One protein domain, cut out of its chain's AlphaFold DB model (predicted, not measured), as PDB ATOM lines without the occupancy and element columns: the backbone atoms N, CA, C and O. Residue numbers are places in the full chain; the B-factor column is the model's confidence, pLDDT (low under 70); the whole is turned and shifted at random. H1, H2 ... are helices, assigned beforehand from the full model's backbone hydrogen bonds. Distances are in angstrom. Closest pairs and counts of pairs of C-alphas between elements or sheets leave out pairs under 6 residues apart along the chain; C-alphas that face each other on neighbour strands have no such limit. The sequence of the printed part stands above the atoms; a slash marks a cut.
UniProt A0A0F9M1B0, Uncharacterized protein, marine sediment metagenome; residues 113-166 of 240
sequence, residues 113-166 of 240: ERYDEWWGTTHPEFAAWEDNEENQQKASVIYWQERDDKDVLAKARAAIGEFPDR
ATOM      1  N   GLU A 113      -2.051  46.340   7.153       90.94
ATOM      2  CA  GLU A 113      -2.579  46.462   5.787       90.94
ATOM      3  C   GLU A 113      -2.967  45.090   5.211       90.94
ATOM      4  O   GLU A 113      -4.070  44.914   4.701       90.94
ATOM      5  N   ARG A 114      -2.107  44.075   5.377       93.88
ATOM      6  CA  ARG A 114      -2.420  42.698   4.958       93.88
ATOM      7  C   ARG A 114      -3.566  42.078   5.751       93.88
ATOM      8  O   ARG A 114      -4.306  41.269   5.199       93.88
ATOM      9  N   TYR A 115      -3.699  42.416   7.032       91.19
ATOM     10  CA  TYR A 115      -4.812  41.973   7.866       91.19
ATOM     11  C   TYR A 115      -6.121  42.594   7.394       91.19
ATOM     12  O   TYR A 115      -7.098  41.870   7.255       91.19
ATOM     13  N   ASP A 116      -6.129  43.890   7.085       90.38
ATOM     14  CA  ASP A 116      -7.303  44.595   6.570       90.38
ATOM     15  C   ASP A 116      -7.760  43.994   5.235       90.38
ATOM     16  O   ASP A 116      -8.943  43.705   5.050       90.38
ATOM     17  N   GLU A 117      -6.814  43.723   4.330       94.25
ATOM     18  CA  GLU A 117      -7.081  43.026   3.070       94.25
ATOM     19  C   GLU A 117      -7.628  41.613   3.306       94.25
ATOM     20  O   GLU A 117      -8.670  41.247   2.759       94.25
ATOM     21  N   TRP A 118      -6.957  40.816   4.142       95.88
ATOM     22  CA  TRP A 118      -7.382  39.457   4.474       95.88
ATOM     23  C   TRP A 118      -8.787  39.441   5.080       95.88
ATOM     24  O   TRP A 118      -9.641  38.693   4.608       95.88
ATOM     25  N   TRP A 119      -9.048  40.306   6.056       94.31
ATOM     26  CA  TRP A 119     -10.333  40.409   6.733       94.31
ATOM     27  C   TRP A 119     -11.443  40.814   5.756       94.31
ATOM     28  O   TRP A 119     -12.505  40.194   5.725       94.31
ATOM     29  N   GLY A 120     -11.174  41.774   4.866       93.00
ATOM     30  CA  GLY A 120     -12.102  42.137   3.794       93.00
ATOM     31  C   GLY A 120     -12.422  40.965   2.859       93.00
ATOM     32  O   GLY A 120     -13.569  40.800   2.443       93.00
ATOM     33  N   THR A 121     -11.442  40.104   2.561       95.00
ATOM     34  CA  THR A 121     -11.680  38.899   1.744       95.00
ATOM     35  C   THR A 121     -12.436  37.793   2.478       95.00
ATOM     36  O   THR A 121     -13.157  37.032   1.830       95.00
ATOM     37  N   THR A 122     -12.296  37.681   3.803       95.75
ATOM     38  CA  THR A 122     -13.016  36.680   4.607       95.75
ATOM     39  C   THR A 122     -14.424  37.119   4.986       95.75
ATOM     40  O   THR A 122     -15.242  36.252   5.288       95.75
ATOM     41  N   HIS A 123     -14.715  38.421   4.900       93.06
ATOM     42  CA  HIS A 123     -16.024  39.010   5.180       93.06
ATOM     43  C   HIS A 123     -16.589  39.823   4.000       93.06
ATOM     44  O   HIS A 123     -16.862  41.024   4.129       93.06
ATOM     45  N   PRO A 124     -16.796  39.201   2.823       94.00
ATOM     46  CA  PRO A 124     -17.309  39.903   1.647       94.00
ATOM     47  C   PRO A 124     -18.712  40.497   1.862       94.00
ATOM     48  O   PRO A 124     -19.101  41.424   1.151       94.00
ATOM     49  N   GLU A 125     -19.479  40.005   2.840       89.75
ATOM     50  CA  GLU A 125     -20.776  40.560   3.230       89.75
ATOM     51  C   GLU A 125     -20.700  42.024   3.682       89.75
ATOM     52  O   GLU A 125     -21.670  42.762   3.490       89.75
ATOM     53  N   PHE A 126     -19.558  42.468   4.217       87.44
ATOM     54  CA  PHE A 126     -19.372  43.848   4.664       87.44
ATOM     55  C   PHE A 126     -19.066  44.813   3.514       87.44
ATOM     56  O   PHE A 126     -19.315  46.008   3.652       87.44
ATOM     57  N   ALA A 127     -18.636  44.326   2.345       81.81
ATOM     58  CA  ALA A 127     -18.472  45.181   1.165       81.81
ATOM     59  C   ALA A 127     -19.813  45.790   0.710       81.81
ATOM     60  O   ALA A 127     -19.873  46.926   0.255       81.81
ATOM     61  N   ALA A 128     -20.924  45.071   0.901       79.62
ATOM     62  CA  ALA A 128     -22.266  45.571   0.590       79.62
ATOM     63  C   ALA A 128     -22.775  46.635   1.585       79.62
ATOM     64  O   ALA A 128     -23.879  47.156   1.418       79.62
ATOM     65  N   TRP A 129     -22.027  46.913   2.657       83.19
ATOM     66  CA  TRP A 129     -22.415  47.826   3.734       83.19
ATOM     67  C   TRP A 129     -21.774  49.210   3.602       83.19
ATOM     68  O   TRP A 129     -22.079  50.089   4.407       83.19
ATOM     69  N   GLU A 130     -20.934  49.420   2.584       79.81
ATOM     70  CA  GLU A 130     -20.135  50.636   2.406       79.81
ATOM     71  C   GLU A 130     -20.990  51.907   2.271       79.81
ATOM     72  O   GLU A 130     -20.576  52.961   2.732       79.81
ATOM     73  N   ASP A 131     -22.223  51.819   1.767       86.81
ATOM     74  CA  ASP A 131     -23.114  52.984   1.629       86.81
ATOM     75  C   ASP A 131     -24.028  53.233   2.850       86.81
ATOM     76  O   ASP A 131     -24.888  54.118   2.817       86.81
ATOM     77  N   ASN A 132     -23.902  52.453   3.934       93.62
ATOM     78  CA  ASN A 132     -24.779  52.544   5.106       93.62
ATOM     79  C   ASN A 132     -23.989  52.735   6.412       93.62
ATOM     80  O   ASN A 132     -23.358  51.806   6.909       93.62
ATOM     81  N   GLU A 133     -24.105  53.921   7.010       90.31
ATOM     82  CA  GLU A 133     -23.377  54.325   8.225       90.31
ATOM     83  C   GLU A 133     -23.612  53.395   9.434       90.31
ATOM     84  O   GLU A 133     -22.667  53.035  10.136       90.31
ATOM     85  N   GLU A 134     -24.849  52.933   9.662       91.44
ATOM     86  CA  GLU A 134     -25.158  52.010  10.766       91.44
ATOM     87  C   GLU A 134     -24.460  50.657  10.566       91.44
ATOM     88  O   GLU A 134     -23.930  50.058  11.507       91.44
ATOM     89  N   ASN A 135     -24.432  50.174   9.325       87.56
ATOM     90  CA  ASN A 135     -23.760  48.931   8.986       87.56
ATOM     91  C   ASN A 135     -22.232  49.077   9.032       87.56
ATOM     92  O   ASN A 135     -21.566  48.181   9.547       87.56
ATOM     93  N   GLN A 136     -21.671  50.209   8.596       84.31
ATOM     94  CA  GLN A 136     -20.246  50.511   8.763       84.31
ATOM     95  C   GLN A 136     -19.836  50.500  10.242       84.31
ATOM     96  O   GLN A 136     -18.807  49.925  10.601       84.31
ATOM     97  N   GLN A 137     -20.658  51.078  11.125       88.69
ATOM     98  CA  GLN A 137     -20.386  51.067  12.562       88.69
ATOM     99  C   GLN A 137     -20.402  49.641  13.130       88.69
ATOM    100  O   GLN A 137     -19.523  49.286  13.916       88.69
ATOM    101  N   LYS A 138     -21.356  48.801  12.708       91.12
ATOM    102  CA  LYS A 138     -21.397  47.377  13.092       91.12
ATOM    103  C   LYS A 138     -20.173  46.612  12.588       91.12
ATOM    104  O   LYS A 138     -19.568  45.890  13.373       91.12
ATOM    105  N   ALA A 139     -19.790  46.797  11.324       88.75
ATOM    106  CA  ALA A 139     -18.604  46.169  10.743       88.75
ATOM    107  C   ALA A 139     -17.329  46.577  11.491       88.75
ATOM    108  O   ALA A 139     -16.521  45.718  11.819       88.75
ATOM    109  N   SER A 140     -17.191  47.857  11.848       88.56
ATOM    110  CA  SER A 140     -16.071  48.352  12.656       88.56
ATOM    111  C   SER A 140     -16.008  47.671  14.028       88.56
ATOM    112  O   SER A 140     -14.949  47.198  14.433       88.56
ATOM    113  N   VAL A 141     -17.139  47.542  14.733       92.19
ATOM    114  CA  VAL A 141     -17.181  46.835  16.028       92.19
ATOM    115  C   VAL A 141     -16.743  45.377  15.885       92.19
ATOM    116  O   VAL A 141     -15.948  44.911  16.699       92.19
ATOM    117  N   ILE A 142     -17.228  44.671  14.859       92.00
ATOM    118  CA  ILE A 142     -16.856  43.272  14.597       92.00
ATOM    119  C   ILE A 142     -15.368  43.172  14.261       92.00
ATOM    120  O   ILE A 142     -14.667  42.382  14.884       92.00
ATOM    121  N   TYR A 143     -14.872  44.020  13.357       90.88
ATOM    122  CA  TYR A 143     -13.461  44.085  12.979       90.88
ATOM    123  C   TYR A 143     -12.556  44.207  14.211       90.88
ATOM    124  O   TYR A 143     -11.613  43.432  14.368       90.88
ATOM    125  N   TRP A 144     -12.857  45.142  15.120       88.06
ATOM    126  CA  TRP A 144     -12.043  45.345  16.321       88.06
ATOM    127  C   TRP A 144     -12.151  44.185  17.314       88.06
ATOM    128  O   TRP A 144     -11.149  43.822  17.919       88.06
ATOM    129  N   GLN A 145     -13.330  43.573  17.459       90.12
ATOM    130  CA  GLN A 145     -13.503  42.390  18.309       90.12
ATOM    131  C   GLN A 145     -12.721  41.186  17.782       90.12
ATOM    132  O   GLN A 145     -12.050  40.501  18.548       90.12
ATOM    133  N   GLU A 146     -12.791  40.937  16.478       90.69
ATOM    134  CA  GLU A 146     -12.117  39.817  15.830       90.69
ATOM    135  C   GLU A 146     -10.602  40.017  15.753       90.69
ATOM    136  O   GLU A 146      -9.850  39.053  15.866       90.69
ATOM    137  N   ARG A 147     -10.131  41.261  15.645       83.56
ATOM    138  CA  ARG A 147      -8.699  41.582  15.686       83.56
ATOM    139  C   ARG A 147      -8.038  41.217  17.019       83.56
ATOM    140  O   ARG A 147      -6.846  40.927  17.028       83.56
ATOM    141  N   ASP A 148      -8.800  41.188  18.109       83.06
ATOM    142  CA  ASP A 148      -8.331  40.743  19.427       83.06
ATOM    143  C   ASP A 148      -8.657  39.259  19.710       83.06
ATOM    144  O   ASP A 148      -8.223  38.697  20.724       83.06
ATOM    145  N   ASP A 149      -9.412  38.596  18.829       88.25
ATOM    146  CA  ASP A 149      -9.791  37.194  18.976       88.25
ATOM    147  C   ASP A 149      -8.637  36.258  18.586       88.25
ATOM    148  O   ASP A 149      -8.056  36.330  17.499       88.25
ATOM    149  N   LYS A 150      -8.299  35.324  19.482       87.12
ATOM    150  CA  LYS A 150      -7.150  34.423  19.303       87.12
ATOM    151  C   LYS A 150      -7.309  33.471  18.122       87.12
ATOM    152  O   LYS A 150      -6.310  33.154  17.471       87.12
ATOM    153  N   ASP A 151      -8.522  33.000  17.853       91.69
ATOM    154  CA  ASP A 151      -8.784  32.044  16.782       91.69
ATOM    155  C   ASP A 151      -8.778  32.746  15.422       91.69
ATOM    156  O   ASP A 151      -8.263  32.199  14.441       91.69
ATOM    157  N   VAL A 152      -9.298  33.974  15.355       91.06
ATOM    158  CA  VAL A 152      -9.198  34.828  14.162       91.06
ATOM    159  C   VAL A 152      -7.738  35.174  13.882       91.06
ATOM    160  O   VAL A 152      -7.267  34.940  12.768       91.06
ATOM    161  N   LEU A 153      -6.986  35.634  14.886       87.69
ATOM    162  CA  LEU A 153      -5.560  35.934  14.738       87.69
ATOM    163  C   LEU A 153      -4.755  34.709  14.296       87.69
ATOM    164  O   LEU A 153      -3.868  34.836  13.455       87.69
ATOM    165  N   ALA A 154      -5.067  33.510  14.798       88.69
ATOM    166  CA  ALA A 154      -4.420  32.281  14.343       88.69
ATOM    167  C   ALA A 154      -4.674  32.006  12.849       88.69
ATOM    168  O   ALA A 154      -3.748  31.623  12.128       88.69
ATOM    169  N   LYS A 155      -5.900  32.236  12.360       93.50
ATOM    170  CA  LYS A 155      -6.235  32.107  10.930       93.50
ATOM    171  C   LYS A 155      -5.536  33.169  10.087       93.50
ATOM    172  O   LYS A 155      -4.970  32.824   9.051       93.50
ATOM    173  N   ALA A 156      -5.532  34.421  10.541       91.62
ATOM    174  CA  ALA A 156      -4.819  35.506   9.880       91.62
ATOM    175  C   ALA A 156      -3.329  35.167   9.761       91.62
ATOM    176  O   ALA A 156      -2.781  35.168   8.666       91.62
ATOM    177  N   ARG A 157      -2.684  34.747  10.855       88.56
ATOM    178  CA  ARG A 157      -1.264  34.360  10.859       88.56
ATOM    179  C   ARG A 157      -0.951  33.237   9.876       88.56
ATOM    180  O   ARG A 157       0.049  33.307   9.167       88.56
ATOM    181  N   ALA A 158      -1.823  32.234   9.782       91.44
ATOM    182  CA  ALA A 158      -1.672  31.160   8.804       91.44
ATOM    183  C   ALA A 158      -1.790  31.650   7.346       91.44
ATOM    184  O   ALA A 158      -1.171  31.064   6.460       91.44
ATOM    185  N   ALA A 159      -2.567  32.706   7.094       94.31
ATOM    186  CA  ALA A 159      -2.808  33.246   5.758       94.31
ATOM    187  C   ALA A 159      -1.778  34.305   5.326       94.31
ATOM    188  O   ALA A 159      -1.298  34.267   4.196       94.31
ATOM    189  N   ILE A 160      -1.440  35.245   6.212       92.69
ATOM    190  CA  ILE A 160      -0.636  36.438   5.899       92.69
ATOM    191  C   ILE A 160       0.707  36.493   6.644       92.69
ATOM    192  O   ILE A 160       1.480  37.440   6.471       92.69
ATOM    193  N   GLY A 161       1.029  35.465   7.428       87.75
ATOM    194  CA  GLY A 161       2.252  35.377   8.221       87.75
ATOM    195  C   GLY A 161       2.110  35.963   9.627       87.75
ATOM    196  O   GLY A 161       1.113  36.601   9.971       87.75
ATOM    197  N   GLU A 162       3.125  35.726  10.455       83.12
ATOM    198  CA  GLU A 162       3.120  36.118  11.867       83.12
ATOM    199  C   GLU A 162       3.043  37.642  12.052       83.12
ATOM    200  O   GLU A 162       3.630  38.422  11.292       83.12
ATOM    201  N   PHE A 163       2.287  38.054  13.072       75.19
ATOM    202  CA  PHE A 163       2.207  39.446  13.504       75.19
ATOM    203  C   PHE A 163       3.479  39.786  14.292       75.19
ATOM    204  O   PHE A 163       3.856  38.990  15.154       75.19
ATOM    205  N   PRO A 164       4.133  40.938  14.059       67.31
ATOM    206  CA  PRO A 164       5.224  41.410  14.913       67.31
ATOM    207  C   PRO A 164       4.674  41.931  16.259       67.31
ATOM    208  O   PRO A 164       4.804  43.111  16.567       67.31
ATOM    209  N   ASP A 165       3.982  41.079  17.023       62.81
ATOM    210  CA  ASP A 165       3.295  41.443  18.270       62.81
ATOM    211  C   ASP A 165       4.204  41.423  19.505       62.81
ATOM    212  O   ASP A 165       5.061  40.556  19.658       62.81
ATOM    213  N   ARG A 166       3.861  42.294  20.457       58.16
ATOM    214  CA  ARG A 166       4.382  42.434  21.826       58.16
ATOM    215  C   ARG A 166       3.948  41.335  22.801       58.16
ATOM    216  O   ARG A 166       4.592  41.150  23.830       58.16
TER     217      ARG A 166
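Overview. This is residues 113 to 166 of the 240 residues of an uncharacterized protein of marine sediment metagenome (UniProt A0A0F9M1B0). Four helices form an elongated, loosely closed frame: H3 makes one long side, H2 folds back beside it as a hairpin, H4 crosses the other end, and H1 closes the circuit against H4. The printed part has 54 residues, all helix in class, in the order H1, H2, H3, H4. It is only just compact, close to loose, with a radius of gyration of the C-alphas of 11.9 A and spans of 34 by 18 by 17 A.

Arrangement. H3, residues 133 to 147, touches H2, residues 124 to 129, with residues 135 to 139 alone; the closest C-alphas, Trp 129 and Asn 135, are 5.5 A apart. This hairpin has a shallow tilt of 33 degrees, only just short of steep, opposite ways. H3 and H4, residues 150 to 160, only just touch, only at the corner, with 3 pairs of C-alphas within 8 A; the closest are Glu 146 and Val 152, 6.0 A. H1, residues 113 to 122, touches H4 about perpendicular, at 74 degrees, closest at C-alphas 114 and 160, 6.6 A. H2 and H4 are apart. H1, H3 and H4 have every O i to N i+4 pair within hydrogen-bond range; H2 has 0 of 2, and 2 of 3 O i to N i+3 pairs.

Along the chain. H3 is 20.8 A long, H4 15.0 A, H1 14.4 A and H2 9.7 A. H1 begins at C-alpha 113 (-2.579, 46.462, 5.787); H4 ends at C-alpha 160 (-0.636, 36.438, 5.899).

Size, cuts and confidence. The C-alphas farthest apart, Asp 131 and Arg 166, are 35.7 A apart. The printed part has no cut, and its three links are tight. Residues 164 to 166 are under pLDDT 70.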